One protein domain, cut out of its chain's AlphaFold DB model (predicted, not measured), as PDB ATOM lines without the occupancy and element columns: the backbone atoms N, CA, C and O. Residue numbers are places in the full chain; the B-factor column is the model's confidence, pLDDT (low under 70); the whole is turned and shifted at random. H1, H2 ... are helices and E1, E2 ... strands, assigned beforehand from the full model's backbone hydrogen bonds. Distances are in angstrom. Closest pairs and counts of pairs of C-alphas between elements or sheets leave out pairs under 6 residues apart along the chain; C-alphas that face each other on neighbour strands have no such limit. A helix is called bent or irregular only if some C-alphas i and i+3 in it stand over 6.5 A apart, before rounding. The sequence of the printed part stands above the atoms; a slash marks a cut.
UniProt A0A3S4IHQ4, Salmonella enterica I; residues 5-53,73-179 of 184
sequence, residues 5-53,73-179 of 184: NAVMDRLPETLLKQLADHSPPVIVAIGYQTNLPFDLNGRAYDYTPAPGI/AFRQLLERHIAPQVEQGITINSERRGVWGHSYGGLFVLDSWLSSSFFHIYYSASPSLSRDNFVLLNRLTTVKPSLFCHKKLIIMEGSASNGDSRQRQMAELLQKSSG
ATOM      1  N   ASN A   5     221.026 203.761 108.553       94.19
ATOM      2  CA  ASN A   5     222.018 204.771 108.168       94.19
ATOM      3  C   ASN A   5     223.252 204.142 107.496       94.19
ATOM      4  O   ASN A   5     223.757 204.690 106.528       94.19
ATOM      5  N   ALA A   6     223.716 202.979 107.969       92.81
ATOM      6  CA  ALA A   6     224.860 202.270 107.394       92.81
ATOM      7  C   ALA A   6     224.487 201.388 106.192       92.81
ATOM      8  O   ALA A   6     225.303 201.165 105.297       92.81
ATOM      9  N   VAL A   7     223.270 200.836 106.179       90.44
ATOM     10  CA  VAL A   7     222.790 199.962 105.096       90.44
ATOM     11  C   VAL A   7     222.589 200.728 103.797       90.44
ATOM     12  O   VAL A   7     222.843 200.166 102.734       90.44
ATOM     13  N   MET A   8     222.154 201.987 103.861       86.75
ATOM     14  CA  MET A   8     221.895 202.781 102.656       86.75
ATOM     15  C   MET A   8     223.148 202.938 101.779       86.75
ATOM     16  O   MET A   8     223.043 202.821 100.561       86.75
ATOM     17  N   ASP A   9     224.340 203.034 102.375       85.38
ATOM     18  CA  ASP A   9     225.622 203.059 101.646       85.38
ATOM     19  C   ASP A   9     225.932 201.744 100.904       85.38
ATOM     20  O   ASP A   9     226.841 201.672 100.075       85.38
ATOM     21  N   ARG A  10     225.201 200.668 101.210       85.06
ATOM     22  CA  ARG A  10     225.343 199.332 100.608       85.06
ATOM     23  C   ARG A  10     224.234 199.001  99.615       85.06
ATOM     24  O   ARG A  10     224.183 197.873  99.131       85.06
ATOM     25  N   LEU A  11     223.384 199.971  99.285       87.44
ATOM     26  CA  LEU A  11     222.334 199.856  98.275       87.44
ATOM     27  C   LEU A  11     222.647 200.779  97.085       87.44
ATOM     28  O   LEU A  11     221.972 201.792  96.901       87.44
ATOM     29  N   PRO A  12     223.684 200.470  96.277       89.00
ATOM     30  CA  PRO A  12     224.043 201.309  95.141       89.00
ATOM     31  C   PRO A  12     222.917 201.335  94.102       89.00
ATOM     32  O   PRO A  12     222.175 200.365  93.935       89.00
ATOM     33  N   GLU A  13     222.833 202.427  93.343       87.94
ATOM     34  CA  GLU A  13     221.800 202.624  92.319       87.94
ATOM     35  C   GLU A  13     221.749 201.478  91.296       87.94
ATOM     36  O   GLU A  13     220.674 201.088  90.849       87.94
ATOM     37  N   THR A  14     222.898 200.888  90.962       89.19
ATOM     38  CA  THR A  14     222.985 199.729  90.063       89.19
ATOM     39  C   THR A  14     222.216 198.522  90.593       89.19
ATOM     40  O   THR A  14     221.480 197.893  89.838       89.19
ATOM     41  N   LEU A  15     222.324 198.237  91.894       87.31
ATOM     42  CA  LEU A  15     221.574 197.165  92.544       87.31
ATOM     43  C   LEU A  15     220.079 197.496  92.594       87.31
ATOM     44  O   LEU A  15     219.247 196.637  92.313       87.31
ATOM     45  N   LEU A  16     219.726 198.742  92.921       88.12
ATOM     46  CA  LEU A  16     218.326 199.170  92.968       88.12
ATOM     47  C   LEU A  16     217.651 199.073  91.592       88.12
ATOM     48  O   LEU A  16     216.515 198.611  91.512       88.12
ATOM     49  N   LYS A  17     218.362 199.425  90.512       88.31
ATOM     50  CA  LYS A  17     217.887 199.247  89.129       88.31
ATOM     51  C   LYS A  17     217.646 197.776  88.800       88.31
ATOM     52  O   LYS A  17     216.561 197.431  88.354       88.31
ATOM     53  N   GLN A  18     218.596 196.900  89.126       87.12
ATOM     54  CA  GLN A  18     218.430 195.455  88.923       87.12
ATOM     55  C   GLN A  18     217.227 194.880  89.687       87.12
ATOM     56  O   GLN A  18     216.545 193.988  89.190       87.12
ATOM     57  N   LEU A  19     216.944 195.378  90.896       86.69
ATOM     58  CA  LEU A  19     215.763 194.964  91.659       86.69
ATOM     59  C   LEU A  19     214.456 195.469  91.031       86.69
ATOM     60  O   LEU A  19     213.451 194.757  91.069       86.69
ATOM     61  N   ALA A  20     214.472 196.680  90.467       87.06
ATOM     62  CA  ALA A  20     213.321 197.296  89.813       87.06
ATOM     63  C   ALA A  20     212.894 196.560  88.533       87.06
ATOM     64  O   ALA A  20     211.699 196.508  88.250       87.06
ATOM     65  N   ASP A  21     213.830 195.920  87.828       85.75
ATOM     66  CA  ASP A  21     213.566 195.148  86.602       85.75
ATOM     67  C   ASP A  21     212.812 193.818  86.851       85.75
ATOM     68  O   ASP A  21     212.494 193.075  85.917       85.75
ATOM     69  N   HIS A  22     212.510 193.492  88.113       81.00
ATOM     70  CA  HIS A  22     211.842 192.255  88.519       81.00
ATOM     71  C   HIS A  22     210.595 192.527  89.381       81.00
ATOM     72  O   HIS A  22     209.724 193.309  89.021       81.00
ATOM     73  N   SER A  23     210.448 191.828  90.512       82.06
ATOM     74  CA  SER A  23     209.449 192.133  91.543       82.06
ATOM     75  C   SER A  23     210.145 192.868  92.688       82.06
ATOM     76  O   SER A  23     210.593 192.199  93.630       82.06
ATOM     77  N   PRO A  24     210.291 194.206  92.608       86.50
ATOM     78  CA  PRO A  24     211.063 194.960  93.581       86.50
ATOM     79  C   PRO A  24     210.431 194.855  94.973       86.50
ATOM     80  O   PRO A  24     209.219 195.036  95.121       86.50
ATOM     81  N   PRO A  25     211.222 194.562  96.017       90.44
ATOM     82  CA  PRO A  25     210.730 194.625  97.382       90.44
ATOM     83  C   PRO A  25     210.577 196.083  97.829       90.44
ATOM     84  O   PRO A  25     211.347 196.957  97.434       90.44
ATOM     85  N   VAL A  26     209.641 196.332  98.745       93.69
ATOM     86  CA  VAL A  26     209.646 197.568  99.536       93.69
ATOM     87  C   VAL A  26     210.798 197.481 100.536       93.69
ATOM     88  O   VAL A  26     210.878 196.532 101.319       93.69
ATOM     89  N   ILE A  27     211.702 198.462 100.512       93.88
ATOM     90  CA  ILE A  27     212.843 198.535 101.430       93.88
ATOM     91  C   ILE A  27     212.534 199.564 102.515       93.88
ATOM     92  O   ILE A  27     212.423 200.755 102.246       93.88
ATOM     93  N   VAL A  28     212.452 199.096 103.761       96.06
ATOM     94  CA  VAL A  28     212.341 199.953 104.947       96.06
ATOM     95  C   VAL A  28     213.667 199.900 105.707       96.06
ATOM     96  O   VAL A  28     213.998 198.872 106.308       96.06
ATOM     97  N   ALA A  29     214.445 200.981 105.661       96.50
ATOM     98  CA  ALA A  29     215.710 201.118 106.381       96.50
ATOM     99  C   ALA A  29     215.475 201.787 107.747       96.50
ATOM    100  O   ALA A  29     215.070 202.943 107.816       96.50
ATOM    101  N   ILE A  30     215.709 201.053 108.838       97.69
ATOM    102  CA  ILE A  30     215.463 201.513 110.210       97.69
ATOM    103  C   ILE A  30     216.761 202.036 110.804       97.69
ATOM    104  O   ILE A  30     217.651 201.257 111.154       97.69
ATOM    105  N   GLY A  31     216.865 203.356 110.873       96.62
ATOM    106  CA  GLY A  31     218.027 204.079 111.366       96.62
ATOM    107  C   GLY A  31     217.763 204.861 112.648       96.62
ATOM    108  O   GLY A  31     216.661 204.845 113.193       96.62
ATOM    109  N   TYR A  32     218.789 205.581 113.091       96.81
ATOM    110  CA  TYR A  32     218.712 206.521 114.209       96.81
ATOM    111  C   TYR A  32     218.854 207.949 113.679       96.81
ATOM    112  O   TYR A  32     219.524 208.182 112.671       96.81
ATOM    113  N   GLN A  33     218.252 208.915 114.373       96.88
ATOM    114  CA  GLN A  33     218.363 210.336 114.030       96.88
ATOM    115  C   GLN A  33     219.750 210.871 114.422       96.88
ATOM    116  O   GLN A  33     219.936 211.493 115.463       96.88
ATOM    117  N   THR A  34     220.745 210.568 113.596       94.56
ATOM    118  CA  THR A  34     222.146 210.952 113.770       94.56
ATOM    119  C   THR A  34     222.822 211.076 112.408       94.56
ATOM    120  O   THR A  34     222.422 210.419 111.451       94.56
ATOM    121  N   ASN A  35     223.880 211.884 112.332       92.62
ATOM    122  CA  ASN A  35     224.720 212.012 111.135       92.62
ATOM    123  C   ASN A  35     225.758 210.882 111.015       92.62
ATOM    124  O   ASN A  35     226.541 210.854 110.070       92.62
ATOM    125  N   LEU A  36     225.813 209.981 111.999       93.81
ATOM    126  CA  LEU A  36     226.712 208.835 111.999       93.81
ATOM    127  C   LEU A  36     226.045 207.613 111.347       93.81
ATOM    128  O   LEU A  36     224.822 207.460 111.423       93.81
ATOM    129  N   PRO A  37     226.835 206.681 110.784       91.94
ATOM    130  CA  PRO A  37     226.303 205.416 110.272       91.94
ATOM    131  C   PRO A  37     225.698 204.538 111.382       91.94
ATOM    132  O   PRO A  37     224.834 203.710 111.110       91.94
ATOM    133  N   PHE A  38     226.124 204.724 112.637       93.44
ATOM    134  CA  PHE A  38     225.627 203.967 113.784       93.44
ATOM    135  C   PHE A  38     225.453 204.862 115.014       93.44
ATOM    136  O   PHE A  38     226.382 205.572 115.400       93.44
ATOM    137  N   ASP A  39     224.312 204.741 115.694       94.94
ATOM    138  CA  ASP A  39     224.205 205.075 117.117       94.94
ATOM    139  C   ASP A  39     224.586 203.831 117.926       94.94
ATOM    140  O   ASP A  39     223.802 202.892 118.056       94.94
ATOM    141  N   LEU A  40     225.817 203.807 118.444       91.38
ATOM    142  CA  LEU A  40     226.348 202.650 119.167       91.38
ATOM    143  C   LEU A  40     225.595 202.355 120.470       91.38
ATOM    144  O   LEU A  40     225.559 201.193 120.875       91.38
ATOM    145  N   ASN A  41     225.020 203.370 121.119       91.06
ATOM    146  CA  ASN A  41     224.311 203.209 122.386       91.06
ATOM    147  C   ASN A  41     222.878 202.740 122.141       91.06
ATOM    148  O   ASN A  41     222.480 201.719 122.705       91.06
ATOM    149  N   GLY A  42     222.153 203.426 121.251       94.31
ATOM    150  CA  GLY A  42     220.796 203.047 120.855       94.31
ATOM    151  C   GLY A  42     220.746 201.613 120.337       94.31
ATOM    152  O   GLY A  42     220.029 200.780 120.885       94.31
ATOM    153  N   ARG A  43     221.619 201.268 119.380       94.56
ATOM    154  CA  ARG A  43     221.634 199.916 118.798       94.56
ATOM    155  C   ARG A  43     222.052 198.826 119.783       94.56
ATOM    156  O   ARG A  43     221.602 197.691 119.664       94.56
ATOM    157  N   ALA A  44     222.937 199.130 120.738       91.25
ATOM    158  CA  ALA A  44     223.320 198.163 121.766       91.25
ATOM    159  C   ALA A  44     222.133 197.845 122.679       91.25
ATOM    160  O   ALA A  44     221.942 196.685 123.034       91.25
ATOM    161  N   TYR A  45     221.312 198.845 123.001       92.62
ATOM    162  CA  TYR A  45     220.089 198.643 123.761       92.62
ATOM    163  C   TYR A  45     219.030 197.911 122.932       92.62
ATOM    164  O   TYR A  45     218.625 196.809 123.292       92.62
ATOM    165  N   ASP A  46     218.642 198.477 121.795       96.38
ATOM    166  CA  ASP A  46     217.501 198.025 120.996       96.38
ATOM    167  C   ASP A  46     217.700 196.652 120.354       96.38
ATOM    168  O   ASP A  46     216.725 195.949 120.103       96.38
ATOM    169  N   TYR A  47     218.938 196.254 120.047       94.69
ATOM    170  CA  TYR A  47     219.188 195.021 119.293       94.69
ATOM    171  C   TYR A  47     219.651 193.848 120.163       94.69
ATOM    172  O   TYR A  47     219.899 192.758 119.645       94.69
ATOM    173  N   THR A  48     219.774 194.040 121.477       89.75
ATOM    174  CA  THR A  48     220.157 192.959 122.392       89.75
ATOM    175  C   THR A  48     218.933 192.366 123.094       89.75
ATOM    176  O   THR A  48     218.028 193.107 123.492       89.75
ATOM    177  N   PRO A  49     218.866 191.028 123.240       87.00
ATOM    178  CA  PRO A  49     217.758 190.373 123.928       87.00
ATOM    179  C   PRO A  49     217.721 190.790 125.399       87.00
ATOM    180  O   PRO A  49     218.755 191.146 125.967       87.00
ATOM    181  N   ALA A  50     216.542 190.714 126.020       83.12
ATOM    182  CA  ALA A  50     216.401 190.973 127.450       83.12
ATOM    183  C   ALA A  50     217.368 190.087 128.265       83.12
ATOM    184  O   ALA A  50     217.555 188.914 127.911       83.12
ATOM    185  N   PRO A  51     217.992 190.622 129.330       71.31
ATOM    186  CA  PRO A  51     218.844 189.825 130.202       71.31
ATOM    187  C   PRO A  51     218.050 188.660 130.811       71.31
ATOM    188  O   PRO A  51     216.846 188.759 131.047       71.31
ATOM    189  N   GLY A  52     218.725 187.528 131.027       63.66
ATOM    190  CA  GLY A  52     218.141 186.407 131.764       63.66
ATOM    191  C   GLY A  52     217.872 186.792 133.222       63.66
ATOM    192  O   GLY A  52     218.550 187.662 133.757       63.66
ATOM    193  N   ILE A  53     216.903 186.121 133.848       53.03
ATOM    194  CA  ILE A  53     216.419 186.397 135.216       53.03
ATOM    195  C   ILE A  53     217.541 186.306 136.272       53.03
ATOM    196  O   ILE A  53     217.470 186.983 137.288       53.03
ATOM    197  N   ALA A  73     211.163 195.464 123.508       97.00
ATOM    198  CA  ALA A  73     210.512 196.766 123.380       97.00
ATOM    199  C   ALA A  73     210.697 197.339 121.969       97.00
ATOM    200  O   ALA A  73     209.736 197.803 121.354       97.00
ATOM    201  N   PHE A  74     211.907 197.228 121.416       98.31
ATOM    202  CA  PHE A  74     212.188 197.653 120.051       98.31
ATOM    203  C   PHE A  74     211.416 196.819 119.014       98.31
ATOM    204  O   PHE A  74     210.852 197.373 118.071       98.31
ATOM    205  N   ARG A  75     211.284 195.500 119.212       98.19
ATOM    206  CA  ARG A  75     210.433 194.650 118.363       98.19
ATOM    207  C   ARG A  75     208.969 195.084 118.416       98.19
ATOM    208  O   ARG A  75     208.334 195.190 117.372       98.19
ATOM    209  N   GLN A  76     208.441 195.380 119.603       98.06
ATOM    210  CA  GLN A  76     207.076 195.888 119.735       98.06
ATOM    211  C   GLN A  76     206.894 197.225 119.004       98.06
ATOM    212  O   GLN A  76     205.887 197.407 118.318       98.06
ATOM    213  N   LEU A  77     207.866 198.136 119.113       98.25
ATOM    214  CA  LEU A  77     207.872 199.397 118.372       98.25
ATOM    215  C   LEU A  77     207.821 199.154 116.857       98.25
ATOM    216  O   LEU A  77     207.005 199.751 116.152       98.25
ATOM    217  N   LEU A  78     208.664 198.246 116.369       98.06
ATOM    218  CA  LEU A  78     208.755 197.896 114.957       98.06
ATOM    219  C   LEU A  78     207.433 197.325 114.422       98.06
ATOM    220  O   LEU A  78     206.937 197.785 113.398       98.06
ATOM    221  N   GLU A  79     206.859 196.346 115.121       97.88
ATOM    222  CA  GLU A  79     205.685 195.593 114.660       97.88
ATOM    223  C   GLU A  79     204.368 196.357 114.837       97.88
ATOM    224  O   GLU A  79     203.462 196.213 114.019       97.88
ATOM    225  N   ARG A  80     204.241 197.163 115.899       98.06
ATOM    226  CA  ARG A  80     202.969 197.826 116.246       98.06
ATOM    227  C   ARG A  80     202.882 199.283 115.820       98.06
ATOM    228  O   ARG A  80     201.778 199.816 115.770       98.06
ATOM    229  N   HIS A  81     204.012 199.924 115.530       97.94
ATOM    230  CA  HIS A  81     204.032 201.344 115.179       97.94
ATOM    231  C   HIS A  81     204.721 201.591 113.843       97.94
ATOM    232  O   HIS A  81     204.069 202.061 112.915       97.94
ATOM    233  N   ILE A  82     205.999 201.227 113.710       97.56
ATOM    234  CA  ILE A  82     206.777 201.579 112.515       97.56
ATOM    235  C   ILE A  82     206.215 200.889 111.270       97.56
ATOM    236  O   ILE A  82     205.881 201.568 110.303       97.56
ATOM    237  N   ALA A  83     206.088 199.559 111.283       96.19
ATOM    238  CA  ALA A  83     205.620 198.819 110.113       96.19
ATOM    239  C   ALA A  83     204.191 199.230 109.696       96.19
ATOM    240  O   ALA A  83     204.011 199.594 108.536       96.19
ATOM    241  N   PRO A  84     203.196 199.315 110.605       96.06
ATOM    242  CA  PRO A  84     201.867 199.803 110.241       96.06
ATOM    243  C   PRO A  84     201.842 201.220 109.664       96.06
ATOM    244  O   PRO A  84     200.939 201.517 108.893       96.06
ATOM    245  N   GLN A  85     202.785 202.096 110.035       97.56
ATOM    246  CA  GLN A  85     202.879 203.456 109.494       97.56
ATOM    247  C   GLN A  85     203.501 203.489 108.096       97.56
ATOM    248  O   GLN A  85     202.960 204.141 107.208       97.56
ATOM    249  N   VAL A  86     204.616 202.786 107.878       95.44
ATOM    250  CA  VAL A  86     205.314 202.807 106.577       95.44
ATOM    251  C   VAL A  86     204.603 201.988 105.500       95.44
ATOM    252  O   VAL A  86     204.854 202.198 104.319       95.44
ATOM    253  N   GLU A  87     203.724 201.061 105.885       95.56
ATOM    254  CA  GLU A  87     202.938 200.246 104.951       95.56
ATOM    255  C   GLU A  87     201.618 200.925 104.521       95.56
ATOM    256  O   GLU A  87     200.903 200.398 103.666       95.56
ATOM    257  N   GLN A  88     201.275 202.100 105.069       96.19
ATOM    258  CA  GLN A  88     200.033 202.800 104.719       96.19
ATOM    259  C   GLN A  88     200.005 203.187 103.239       96.19
ATOM    260  O   GLN A  88     200.903 203.853 102.732       96.19
ATOM    261  N   GLY A  89     198.936 202.788 102.546       95.06
ATOM    262  CA  GLY A  89     198.759 203.069 101.119       95.06
ATOM    263  C   GLY A  89     199.613 202.200 100.190       95.06
ATOM    264  O   GLY A  89     199.598 202.431  98.983       95.06
ATOM    265  N   ILE A  90     200.324 201.196 100.718       94.19
ATOM    266  CA  ILE A  90     201.147 200.272  99.934       94.19
ATOM    267  C   ILE A  90     200.542 198.868 100.000       94.19
ATOM    268  O   ILE A  90     200.249 198.346 101.074       94.19
ATOM    269  N   THR A  91     200.387 198.214  98.848       92.88
ATOM    270  CA  THR A  91     199.989 196.802  98.799       92.88
ATOM    271  C   THR A  91     201.170 195.923  99.210       92.88
ATOM    272  O   THR A  91     202.079 195.676  98.417       92.88
ATOM    273  N   ILE A  92     201.162 195.444 100.453       94.38
ATOM    274  CA  ILE A  92     202.214 194.588 101.013       94.38
ATOM    275  C   ILE A  92     201.756 193.132 101.057       94.38
ATOM    276  O   ILE A  92     200.672 192.815 101.541       94.38
ATOM    277  N   ASN A  93     202.622 192.225 100.605       94.38
ATOM    278  CA  ASN A  93     202.463 190.794 100.848       94.38
ATOM    279  C   ASN A  93     203.162 190.417 102.167       94.38
ATOM    280  O   ASN A  93     204.391 190.308 102.212       94.38
ATOM    281  N   SER A  94     202.382 190.197 103.230       91.50
ATOM    282  CA  SER A  94     202.889 189.851 104.566       91.50
ATOM    283  C   SER A  94     203.677 188.539 104.598       91.50
ATOM    284  O   SER A  94     204.660 188.449 105.335       91.50
ATOM    285  N   GLU A  95     203.326 187.565 103.753       92.19
ATOM    286  CA  GLU A  95     203.994 186.253 103.649       92.19
ATOM    287  C   GLU A  95     205.430 186.363 103.115       92.19
ATOM    288  O   GLU A  95     206.246 185.453 103.255       92.19
ATOM    289  N   ARG A  96     205.770 187.503 102.500       93.81
ATOM    290  CA  ARG A  96     207.119 187.804 101.999       93.81
ATOM    291  C   ARG A  96     207.864 188.809 102.874       93.81
ATOM    292  O   ARG A  96     208.948 189.254 102.494       93.81
ATOM    293  N   ARG A  97     207.315 189.176 104.038       96.44
ATOM    294  CA  ARG A  97     207.933 190.160 104.933       96.44
ATOM    295  C   ARG A  97     209.188 189.583 105.583       96.44
ATOM    296  O   ARG A  97     209.141 188.549 106.255       96.44
ATOM    297  N   GLY A  98     210.305 190.287 105.407       97.19
ATOM    298  CA  GLY A  98     211.602 189.896 105.942       97.19
ATOM    299  C   GLY A  98     212.220 190.918 106.892       97.19
ATOM    300  O   GLY A  98     211.998 192.121 106.760       97.19
ATOM    301  N   VAL A  99     213.043 190.438 107.824       98.31
ATOM    302  CA  VAL A  99     213.895 191.263 108.688       98.31
ATOM    303  C   VAL A  99     215.359 190.888 108.480       98.31
ATOM    304  O   VAL A  99     215.705 189.713 108.395       98.31
ATOM    305  N   TRP A 100     216.220 191.897 108.380       97.94
ATOM    306  CA  TRP A 100     217.660 191.742 108.184       97.94
ATOM    307  C   TRP A 100     218.421 192.598 109.187       97.94
ATOM    308  O   TRP A 100     218.021 193.744 109.429       97.94
ATOM    309  N   GLY A 101     219.525 192.065 109.710       97.12
ATOM    310  CA  GLY A 101     220.444 192.789 110.581       97.12
ATOM    311  C   GLY A 101     221.832 192.150 110.639       97.12
ATOM    312  O   GLY A 101     221.983 190.944 110.433       97.12
ATOM    313  N   HIS A 102     222.835 192.974 110.951       94.75
ATOM    314  CA  HIS A 102     224.239 192.577 111.071       94.75
ATOM    315  C   HIS A 102     224.771 192.763 112.502       94.75
ATOM    316  O   HIS A 102     224.399 193.723 113.183       94.75
ATOM    317  N   SER A 103     225.669 191.889 112.974       92.75
ATOM    318  CA  SER A 103     226.278 192.001 114.312       92.75
ATOM    319  C   SER A 103     225.204 191.998 115.415       92.75
ATOM    320  O   SER A 103     224.513 190.992 115.578       92.75
ATOM    321  N   TYR A 104     225.004 193.089 116.162       92.50
ATOM    322  CA  TYR A 104     223.874 193.202 117.094       92.50
ATOM    323  C   TYR A 104     222.522 193.114 116.385       92.50
ATOM    324  O   TYR A 104     221.632 192.436 116.886       92.50
ATOM    325  N   GLY A 105     222.382 193.670 115.180       95.50
ATOM    326  CA  GLY A 105     221.173 193.479 114.381       95.50
ATOM    327  C   GLY A 105     220.911 192.003 114.059       95.50
ATOM    328  O   GLY A 105     219.761 191.581 114.029       95.50
ATOM    329  N   GLY A 106     221.959 191.190 113.893       94.38
ATOM    330  CA  GLY A 106     221.826 189.738 113.736       94.38
ATOM    331  C   GLY A 106     221.282 189.064 115.002       94.38
ATOM    332  O   GLY A 106     220.398 188.215 114.915       94.38
ATOM    333  N   LEU A 107     221.722 189.497 116.192       92.19
ATOM    334  CA  LEU A 107     221.154 189.023 117.465       92.19
ATOM    335  C   LEU A 107     219.664 189.351 117.578       92.19
ATOM    336  O   LEU A 107     218.876 188.478 117.941       92.19
ATOM    337  N   PHE A 108     219.272 190.575 117.224       95.88
ATOM    338  CA  PHE A 108     217.864 190.965 117.198       95.88
ATOM    339  C   PHE A 108     217.046 190.091 116.245       95.88
ATOM    340  O   PHE A 108     215.928 189.693 116.577       95.88
ATOM    341  N   VAL A 109     217.590 189.775 115.065       96.94
ATOM    342  CA  VAL A 109     216.930 188.893 114.093       96.94
ATOM    343  C   VAL A 109     216.726 187.496 114.676       96.94
ATOM    344  O   VAL A 109     215.630 186.954 114.554       96.94
ATOM    345  N   LEU A 110     217.734 186.930 115.343       93.94
ATOM    346  CA  LEU A 110     217.626 185.619 115.990       93.94
ATOM    347  C   LEU A 110     216.600 185.617 117.137       93.94
ATOM    348  O   LEU A 110     215.763 184.718 117.206       93.94
ATOM    349  N   ASP A 111     216.611 186.633 118.006       93.50
ATOM    350  CA  ASP A 111     215.613 186.760 119.080       93.50
ATOM    351  C   ASP A 111     214.191 186.968 118.526       93.50
ATOM    352  O   ASP A 111     213.211 186.426 119.050       93.50
ATOM    353  N   SER A 112     214.076 187.704 117.419       95.62
ATOM    354  CA  SER A 112     212.808 187.905 116.720       95.62
ATOM    355  C   SER A 112     212.328 186.630 116.037       95.62
ATOM    356  O   SER A 112     211.138 186.354 116.088       95.62
ATOM    357  N   TRP A 113     213.209 185.799 115.477       95.38
ATOM    358  CA  TRP A 113     212.809 184.505 114.915       95.38
ATOM    359  C   TRP A 113     212.145 183.612 115.969       95.38
ATOM    360  O   TRP A 113     211.112 182.991 115.696       95.38
ATOM    361  N   LEU A 114     212.668 183.633 117.200       92.06
ATOM    362  CA  LEU A 114     212.099 182.911 118.340       92.06
ATOM    363  C   LEU A 114     210.744 183.457 118.806       92.06
ATOM    364  O   LEU A 114     209.916 182.681 119.277       92.06
ATOM    365  N   SER A 115     210.523 184.770 118.704       92.12
ATOM    366  CA  SER A 115     209.467 185.451 119.474       92.12
ATOM    367  C   SER A 115     208.411 186.175 118.626       92.12
ATOM    368  O   SER A 115     207.333 186.467 119.130       92.12
ATOM    369  N   SER A 116     208.705 186.486 117.364       94.19
ATOM    370  CA  SER A 116     207.831 187.232 116.448       94.19
ATOM    371  C   SER A 116     207.034 186.293 115.551       94.19
ATOM    372  O   SER A 116     207.571 185.299 115.068       94.19
ATOM    373  N   SER A 117     205.776 186.619 115.267       93.88
ATOM    374  CA  SER A 117     204.998 186.041 114.159       93.88
ATOM    375  C   SER A 117     204.806 187.032 113.003       93.88
ATOM    376  O   SER A 117     204.076 186.744 112.061       93.88
ATOM    377  N   PHE A 118     205.440 188.207 113.066       95.94
ATOM    378  CA  PHE A 118     205.221 189.303 112.119       95.94
ATOM    379  C   PHE A 118     206.050 189.175 110.833       95.94
ATOM    380  O   PHE A 118     205.643 189.666 109.775       95.94
ATOM    381  N   PHE A 119     207.215 188.526 110.924       96.62
ATOM    382  CA  PHE A 119     208.108 188.257 109.797       96.62
ATOM    383  C   PHE A 119     208.084 186.776 109.414       96.62
ATOM    384  O   PHE A 119     208.020 185.899 110.280       96.62
ATOM    385  N   HIS A 120     208.242 186.519 108.118       95.81
ATOM    386  CA  HIS A 120     208.344 185.179 107.539       95.81
ATOM    387  C   HIS A 120     209.785 184.811 107.180       95.81
ATOM    388  O   HIS A 120     210.138 183.632 107.172       95.81
ATOM    389  N   ILE A 121     210.642 185.805 106.914       96.25
ATOM    390  CA  ILE A 121     212.029 185.584 106.492       96.25
ATOM    391  C   ILE A 121     212.991 186.368 107.390       96.25
ATOM    392  O   ILE A 121     212.860 187.575 107.571       96.25
ATOM    393  N   TYR A 122     213.982 185.688 107.948       97.25
ATOM    394  CA  TYR A 122     214.906 186.227 108.938       97.25
ATOM    395  C   TYR A 122     216.328 186.093 108.409       97.25
ATOM    396  O   TYR A 122     216.800 184.985 108.171       97.25
ATOM    397  N   TYR A 123     217.008 187.217 108.221       96.75
ATOM    398  CA  TYR A 123     218.357 187.290 107.674       96.75
ATOM    399  C   TYR A 123     219.331 187.788 108.749       96.75
ATOM    400  O   TYR A 123     219.464 188.993 108.974       96.75
ATOM    401  N   SER A 124     219.994 186.860 109.435       95.69
ATOM    402  CA  SER A 124     220.946 187.167 110.507       95.69
ATOM    403  C   SER A 124     222.376 187.108 109.973       95.69
ATOM    404  O   SER A 124     222.905 186.020 109.749       95.69
ATOM    405  N   ALA A 125     223.010 188.265 109.781       93.19
ATOM    406  CA  ALA A 125     224.386 188.358 109.294       93.19
ATOM    407  C   ALA A 125     225.385 188.576 110.441       93.19
ATOM    408  O   ALA A 125     225.242 189.514 111.225       93.19
ATOM    409  N   SER A 126     226.397 187.716 110.528       90.62
ATOM    410  CA  SER A 126     227.453 187.694 111.543       90.62
ATOM    411  C   SER A 126     226.970 188.111 112.933       90.62
ATOM    412  O   SER A 126     227.451 189.109 113.482       90.62
ATOM    413  N   PRO A 127     225.953 187.413 113.486       88.88
ATOM    414  CA  PRO A 127     225.394 187.738 114.789       88.88
ATOM    415  C   PRO A 127     226.501 187.766 115.841       88.88
ATOM    416  O   PRO A 127     227.341 186.871 115.915       88.88
ATOM    417  N   SER A 128     226.513 188.797 116.688       83.81
ATOM    418  CA  SER A 128     227.555 188.961 117.713       83.81
ATOM    419  C   SER A 128     227.348 188.018 118.899       83.81
ATOM    420  O   SER A 128     227.047 188.431 120.019       83.81
ATOM    421  N   LEU A 129     227.502 186.723 118.647       73.56
ATOM    422  CA  LEU A 129     227.383 185.658 119.627       73.56
ATOM    423  C   LEU A 129     228.573 185.728 120.595       73.56
ATOM    424  O   LEU A 129     229.732 185.517 120.232       73.56
ATOM    425  N   SER A 130     228.279 186.082 121.841       66.94
ATOM    426  CA  SER A 130     229.234 186.132 122.947       66.94
ATOM    427  C   SER A 130     228.779 185.186 124.060       66.94
ATOM    428  O   SER A 130     227.686 184.621 123.973       66.94
ATOM    429  N   ARG A 131     229.591 185.023 125.117       54.84
ATOM    430  CA  ARG A 131     229.186 184.262 126.315       54.84
ATOM    431  C   ARG A 131     227.849 184.756 126.881       54.84
ATOM    432  O   ARG A 131     227.012 183.952 127.281       54.84
ATOM    433  N   ASP A 132     227.589 186.052 126.769       57.38
ATOM    434  CA  ASP A 132     226.356 186.680 127.237       57.38
ATOM    435  C   ASP A 132     225.125 186.272 126.404       57.38
ATOM    436  O   ASP A 132     223.995 186.477 126.841       57.38
ATOM    437  N   ASN A 133     225.322 185.642 125.240       62.31
ATOM    438  CA  ASN A 133     224.264 185.195 124.331       62.31
ATOM    439  C   ASN A 133     224.064 183.668 124.333       62.31
ATOM    440  O   ASN A 133     223.259 183.169 123.547       62.31
ATOM    441  N   PHE A 134     224.722 182.912 125.224       66.88
ATOM    442  CA  PHE A 134     224.491 181.462 125.350       66.88
ATOM    443  C   PHE A 134     223.029 181.116 125.641       66.88
ATOM    444  O   PHE A 134     222.539 180.100 125.163       66.88
ATOM    445  N   VAL A 135     222.300 181.979 126.353       70.25
ATOM    446  CA  VAL A 135     220.859 181.800 126.586       70.25
ATOM    447  C   VAL A 135     220.080 181.824 125.268       70.25
ATOM    448  O   VAL A 135     219.226 180.969 125.046       70.25
ATOM    449  N   LEU A 136     220.393 182.762 124.368       77.19
ATOM    450  CA  LEU A 136     219.761 182.840 123.051       77.19
ATOM    451  C   LEU A 136     220.095 181.603 122.211       77.19
ATOM    452  O   LEU A 136     219.205 181.023 121.596       77.19
ATOM    453  N   LEU A 137     221.353 181.162 122.241       75.94
ATOM    454  CA  LEU A 137     221.789 179.949 121.549       75.94
ATOM    455  C   LEU A 137     221.089 178.697 122.073       75.94
ATOM    456  O   LEU A 137     220.540 177.935 121.285       75.94
ATOM    457  N   ASN A 138     221.014 178.527 123.391       78.75
ATOM    458  CA  ASN A 138     220.305 177.411 124.008       78.75
ATOM    459  C   ASN A 138     218.816 177.422 123.643       78.75
ATOM    460  O   ASN A 138     218.235 176.373 123.362       78.75
ATOM    461  N   ARG A 139     218.184 178.603 123.603       81.50
ATOM    462  CA  ARG A 139     216.797 178.733 123.138       81.50
ATOM    463  C   ARG A 139     216.662 178.298 121.680       81.50
ATOM    464  O   ARG A 139     215.777 177.502 121.394       81.50
ATOM    465  N   LEU A 140     217.554 178.736 120.787       82.81
ATOM    466  CA  LEU A 140     217.559 178.318 119.377       82.81
ATOM    467  C   LEU A 140     217.717 176.800 119.207       82.81
ATOM    468  O   LEU A 140     217.113 176.229 118.309       82.81
ATOM    469  N   THR A 141     218.477 176.131 120.075       80.38
ATOM    470  CA  THR A 141     218.740 174.684 119.962       80.38
ATOM    471  C   THR A 141     217.681 173.800 120.607       80.38
ATOM    472  O   THR A 141     217.685 172.591 120.406       80.38
ATOM    473  N   THR A 142     216.797 174.383 121.415       83.25
ATOM    474  CA  THR A 142     215.743 173.662 122.147       83.25
ATOM    475  C   THR A 142     214.368 173.831 121.505       83.25
ATOM    476  O   THR A 142     213.392 173.237 121.968       83.25
ATOM    477  N   VAL A 143     214.266 174.621 120.431       83.19
ATOM    478  CA  VAL A 143     213.015 174.783 119.689       83.19
ATOM    479  C   VAL A 143     212.589 173.475 119.031       83.19
ATOM    480  O   VAL A 143     213.404 172.721 118.506       83.19
ATOM    481  N   LYS A 144     211.278 173.228 119.004       82.88
ATOM    482  CA  LYS A 144     210.693 172.162 118.186       82.88
ATOM    483  C   LYS A 144     210.552 172.675 116.749       82.88
ATOM    484  O   LYS A 144     209.759 173.598 116.553       82.88
ATOM    485  N   PRO A 145     211.237 172.089 115.748       76.19
ATOM    486  CA  PRO A 145     211.241 172.625 114.382       76.19
ATOM    487  C   PRO A 145     209.842 172.769 113.765       76.19
ATOM    488  O   PRO A 145     209.573 173.723 113.039       76.19
ATOM    489  N   SER A 146     208.910 171.876 114.115       77.12
ATOM    490  CA  SER A 146     207.523 171.908 113.633       77.12
ATOM    491  C   SER A 146     206.764 173.188 113.995       77.12
ATOM    492  O   SER A 146     205.890 173.600 113.240       77.12
ATOM    493  N   LEU A 147     207.112 173.855 115.101       78.44
ATOM    494  CA  LEU A 147     206.481 175.117 115.513       78.44
ATOM    495  C   LEU A 147     206.969 176.323 114.691       78.44
ATOM    496  O   LEU A 147     206.351 177.385 114.727       78.44
ATOM    497  N   PHE A 148     208.060 176.163 113.938       82.75
ATOM    498  CA  PHE A 148     208.724 177.228 113.181       82.75
ATOM    499  C   PHE A 148     208.704 176.974 111.667       82.75
ATOM    500  O   PHE A 148     209.344 177.706 110.921       82.75
ATOM    501  N   CYS A 149     207.945 175.981 111.186       80.31
ATOM    502  CA  CYS A 149     207.942 175.552 109.780       80.31
ATOM    503  C   CYS A 149     207.514 176.636 108.770       80.31
ATOM    504  O   CYS A 149     207.869 176.550 107.598       80.31
ATOM    505  N   HIS A 150     206.791 177.664 109.223       85.31
ATOM    506  CA  HIS A 150     206.369 178.819 108.422       85.31
ATOM    507  C   HIS A 150     207.411 179.953 108.390       85.31
ATOM    508  O   HIS A 150     207.219 180.947 107.693       85.31
ATOM    509  N   LYS A 151     208.517 179.830 109.138       92.19
ATOM    510  CA  LYS A 151     209.577 180.840 109.227       92.19
ATOM    511  C   LYS A 151     210.845 180.344 108.552       92.19
ATOM    512  O   LYS A 151     211.380 179.293 108.894       92.19
ATOM    513  N   LYS A 152     211.400 181.158 107.659       93.62
ATOM    514  CA  LYS A 152     212.702 180.913 107.038       93.62
ATOM    515  C   LYS A 152     213.788 181.682 107.782       93.62
ATOM    516  O   LYS A 152     213.739 182.907 107.833       93.62
ATOM    517  N   LEU A 153     214.784 180.979 108.313       93.25
ATOM    518  CA  LEU A 153     215.976 181.577 108.914       93.25
ATOM    519  C   LEU A 153     217.181 181.380 107.989       93.25
ATOM    520  O   LEU A 153     217.474 180.263 107.573       93.25
ATOM    521  N   ILE A 154     217.869 182.471 107.662       93.81
ATOM    522  CA  ILE A 154     219.106 182.498 106.882       93.81
ATOM    523  C   ILE A 154     220.175 183.136 107.762       93.81
ATOM    524  O   ILE A 154     220.063 184.305 108.142       93.81
ATOM    525  N   ILE A 155     221.213 182.366 108.072       89.50
ATOM    526  CA  ILE A 155     222.378 182.842 108.814       89.50
ATOM    527  C   ILE A 155     223.523 183.013 107.827       89.50
ATOM    528  O   ILE A 155     223.841 182.102 107.066       89.50
ATOM    529  N   MET A 156     224.107 184.204 107.819       89.81
ATOM    530  CA  MET A 156     225.226 184.561 106.957       89.81
ATOM    531  C   MET A 156     226.429 184.802 107.850       89.81
ATOM    532  O   MET A 156     226.379 185.681 108.698       89.81
ATOM    533  N   GLU A 157     227.499 184.045 107.663       82.69
ATOM    534  CA  GLU A 157     228.768 184.287 108.343       82.69
ATOM    535  C   GLU A 157     229.844 184.620 107.317       82.69
ATOM    536  O   GLU A 157     229.844 184.083 106.207       82.69
ATOM    537  N   GLY A 158     230.763 185.509 107.689       69.56
ATOM    538  CA  GLY A 158     231.992 185.691 106.927       69.56
ATOM    539  C   GLY A 158     232.876 184.441 106.996       69.56
ATOM    540  O   GLY A 158     232.724 183.587 107.874       69.56
ATOM    541  N   SER A 159     233.840 184.333 106.086       53.59
ATOM    542  CA  SER A 159     234.925 183.362 106.213       53.59
ATOM    543  C   SER A 159     235.831 183.771 107.379       53.59
ATOM    544  O   SER A 159     236.656 184.674 107.256       53.59
ATOM    545  N   ALA A 160     235.679 183.126 108.536       44.50
ATOM    546  CA  ALA A 160     236.655 183.252 109.609       44.50
ATOM    547  C   ALA A 160     237.963 182.559 109.190       44.50
ATOM    548  O   ALA A 160     237.954 181.460 108.631       44.50
ATOM    549  N   SER A 161     239.103 183.184 109.480       42.91
ATOM    550  CA  SER A 161     240.403 182.510 109.447       42.91
ATOM    551  C   SER A 161     240.366 181.246 110.318       42.91
ATOM    552  O   SER A 161     239.753 181.260 111.387       42.91
ATOM    553  N   ASN A 162     241.032 180.173 109.873       35.16
ATOM    554  CA  ASN A 162     241.121 178.879 110.563       35.16
ATOM    555  C   ASN A 162     241.312 179.041 112.086       35.16
ATOM    556  O   ASN A 162     242.395 179.409 112.532       35.16
ATOM    557  N   GLY A 163     240.268 178.755 112.879       46.12
ATOM    558  CA  GLY A 163     240.357 178.756 114.346       46.12
ATOM    559  C   GLY A 163     239.113 179.193 115.130       46.12
ATOM    560  O   GLY A 163     239.095 178.986 116.342       46.12
ATOM    561  N   ASP A 164     238.069 179.757 114.507       50.12
ATOM    562  CA  ASP A 164     236.888 180.201 115.270       50.12
ATOM    563  C   ASP A 164     235.955 179.025 115.632       50.12
ATOM    564  O   ASP A 164     235.120 178.572 114.845       50.12
ATOM    565  N   SER A 165     236.106 178.511 116.855       51.09
ATOM    566  CA  SER A 165     235.297 177.418 117.416       51.09
ATOM    567  C   SER A 165     233.804 177.749 117.514       51.09
ATOM    568  O   SER A 165     232.975 176.836 117.529       51.09
ATOM    569  N   ARG A 166     233.443 179.040 117.512       55.59
ATOM    570  CA  ARG A 166     232.049 179.500 117.570       55.59
ATOM    571  C   ARG A 166     231.291 179.191 116.284       55.59
ATOM    572  O   ARG A 166     230.125 178.820 116.359       55.59
ATOM    573  N   GLN A 167     231.948 179.262 115.125       54.09
ATOM    574  CA  GLN A 167     231.318 178.939 113.841       54.09
ATOM    575  C   GLN A 167     231.035 177.436 113.718       54.09
ATOM    576  O   GLN A 167     229.976 177.057 113.228       54.09
ATOM    577  N   ARG A 168     231.931 176.578 114.234       51.91
ATOM    578  CA  ARG A 168     231.706 175.121 114.287       51.91
ATOM    579  C   ARG A 168     230.560 174.756 115.223       51.91
ATOM    580  O   ARG A 168     229.646 174.061 114.801       51.91
ATOM    581  N   GLN A 169     230.552 175.301 116.443       57.44
ATOM    582  CA  GLN A 169     229.435 175.095 117.368       57.44
ATOM    583  C   GLN A 169     228.113 175.599 116.781       57.44
ATOM    584  O   GLN A 169     227.099 174.933 116.935       57.44
ATOM    585  N   MET A 170     228.106 176.730 116.070       58.41
ATOM    586  CA  MET A 170     226.898 177.209 115.394       58.41
ATOM    587  C   MET A 170     226.453 176.297 114.260       58.41
ATOM    588  O   MET A 170     225.284 175.938 114.220       58.41
ATOM    589  N   ALA A 171     227.354 175.884 113.369       57.38
ATOM    590  CA  ALA A 171     227.011 174.974 112.280       57.38
ATOM    591  C   ALA A 171     226.426 173.650 112.810       57.38
ATOM    592  O   ALA A 171     225.388 173.201 112.328       57.38
ATOM    593  N   GLU A 172     227.024 173.081 113.859       55.81
ATOM    594  CA  GLU A 172     226.549 171.852 114.510       55.81
ATOM    595  C   GLU A 172     225.190 172.034 115.206       55.81
ATOM    596  O   GLU A 172     224.320 171.162 115.142       55.81
ATOM    597  N   LEU A 173     224.978 173.174 115.871       57.53
ATOM    598  CA  LEU A 173     223.716 173.496 116.538       57.53
ATOM    599  C   LEU A 173     222.590 173.780 115.534       57.53
ATOM    600  O   LEU A 173     221.441 173.392 115.758       57.53
ATOM    601  N   LEU A 174     222.925 174.395 114.400       53.72
ATOM    602  CA  LEU A 174     221.985 174.689 113.324       53.72
ATOM    603  C   LEU A 174     221.583 173.428 112.562       53.72
ATOM    604  O   LEU A 174     220.388 173.248 112.328       53.72
ATOM    605  N   GLN A 175     222.520 172.520 112.267       54.03
ATOM    606  CA  GLN A 175     222.207 171.204 111.686       54.03
ATOM    607  C   GLN A 175     221.190 170.436 112.543       54.03
ATOM    608  O   GLN A 175     220.209 169.919 112.014       54.03
ATOM    609  N   LYS A 176     221.338 170.463 113.874       48.50
ATOM    610  CA  LYS A 176     220.385 169.826 114.803       48.50
ATOM    611  C   LYS A 176     219.000 170.479 114.817       48.50
ATOM    612  O   LYS A 176     218.002 169.782 114.967       48.50
ATOM    613  N   SER A 177     218.918 171.801 114.653       42.56
ATOM    614  CA  SER A 177     217.636 172.530 114.612       42.56
ATOM    615  C   SER A 177     216.921 172.459 113.255       42.56
ATOM    616  O   SER A 177     215.719 172.715 113.179       42.56
ATOM    617  N   SER A 178     217.648 172.104 112.189       45.06
ATOM    618  CA  SER A 178     217.148 172.123 110.808       45.06
ATOM    619  C   SER A 178     216.385 170.867 110.401       45.06
ATOM    620  O   SER A 178     215.760 170.913 109.351       45.06
ATOM    621  N   GLY A 179     216.420 169.790 111.202       40.53
ATOM    622  CA  GLY A 179     215.724 168.529 110.933       40.53
ATOM    623  C   GLY A 179     215.950 168.011 109.511       40.53
ATOM    624  O   GLY A 179     215.169 168.339 108.627       40.53
TER     625      GLY A 179
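What this domain is: This is residues 5 to 53 and 73 to 179 of the 184 residues of a protein of Salmonella enterica I (UniProt A0A3S4IHQ4). A small sheet of three parallel strands is covered on one face by H5, with no named helix on its other face. H6 packs on H5, farther out from the sheet on the same side, and H8 packs on H6 and lies beyond the E3 edge, while H1, H3 and H4 lie beyond the E1 edge; residues 17 to 23, of which 17 to 20 belong to H2, and residues 160 to 165 stick out. The 156 printed residues hold eight named helices and three strands, along the chain H1 H2 H3 H4 E1 H5 E2 H6 H7 E3 H8; the sheet order is E1 E2 E3, and the class is mostly helix. The whole is compact, with a radius of gyration of the C-alphas of 16.5 A, and spans 42 by 36 by 35 A.

How they stand to each other: E1, residues 98 to 102, and E2, residues 121 to 125, are parallel at 8 degrees, with N 99 and O 121 within hydrogen-bond range at 2.9 A. E2 and E3, residues 152 to 156, are parallel at 14 degrees, with N 154 and O 122 2.8 A apart. H5, residues 104 to 115, is on the sheet at a height over the sheet of 8.0 A, over E1 and E2, making two layers, a helix on one face of a sheet. On the local plane it stands at 21 degrees to E2, along the strands; the closest C-alphas, of Gly 106 and Ser 124, are 4.2 A apart. E1, H5, E2 is a strand-helix-strand unit, two parallel neighbour strands with helix between, and so is E2, H6 and H7, E3, with H6 at residues 131 to 142 and H7 at 145 to 148; both crossovers are right-handed. With residues 110 to 114 alone, H5 touches H6 at a shallow tilt of 33 degrees, only just short of steep, the same way; the closest C-alphas, of Asp 111 and Leu 136, are 7.0 A apart. H8, residues 165 to 177, touches H6 with residues 173 to 177 alone, at a shallow tilt of 22 degrees, the same way; the C-alphas of Thr 141 and Ser 177 are closest, 5.9 A apart. H3, residues 40 to 46, only just touches H5, with 3 pairs of C-alphas within 8 A, the closest those of Ala 44 and Tyr 104, 6.8 A apart. H4, residues 73 to 86, is close to H5 but not clearly touching, with the C-alphas of Arg 75 and Ser 112 7.3 A apart. H1, residues 5 to 10, and H2, residues 13 to 20, are apart. Every O i to N i+4 pair is within hydrogen-bond range in H2, H3, H5 and H8, against 7 of 10 in H4, 6 of 8 in H6 and 0 of 2 in H1, where 1 of 3 O i to N i+3 pairs is; H7 is too short for an i+4 pair.

Where its parts are: E1 begins at C-alpha 98, (211.602, 189.896, 105.942), and measures 13.9 A; H5 measures 16.5 A, H6 17.6 A, H4 18.6 A and H8 18.5 A. H1 begins at C-alpha 5, (222.018, 204.771, 108.168), and H8 ends at C-alpha 177, (217.636, 172.530, 114.612). H6 is irregular, with C-alphas 132 and 135 7.4 A apart, and H4 only just, with C-alphas 80 and 83 6.8 A apart.

The domain as a whole: The two C-alphas farthest apart, of Gly 89 and Gly 163, are 50.0 A apart. Residues 54 to 72 are not printed, and C-alphas 53 and 73 are 16.8 A apart across this cut. The links H2 to H3 and H4 to E1 are long. The mean pLDDT of the printed part is 84.0, with residues 52 to 53, 130 to 134 and 158 to 179 under 70.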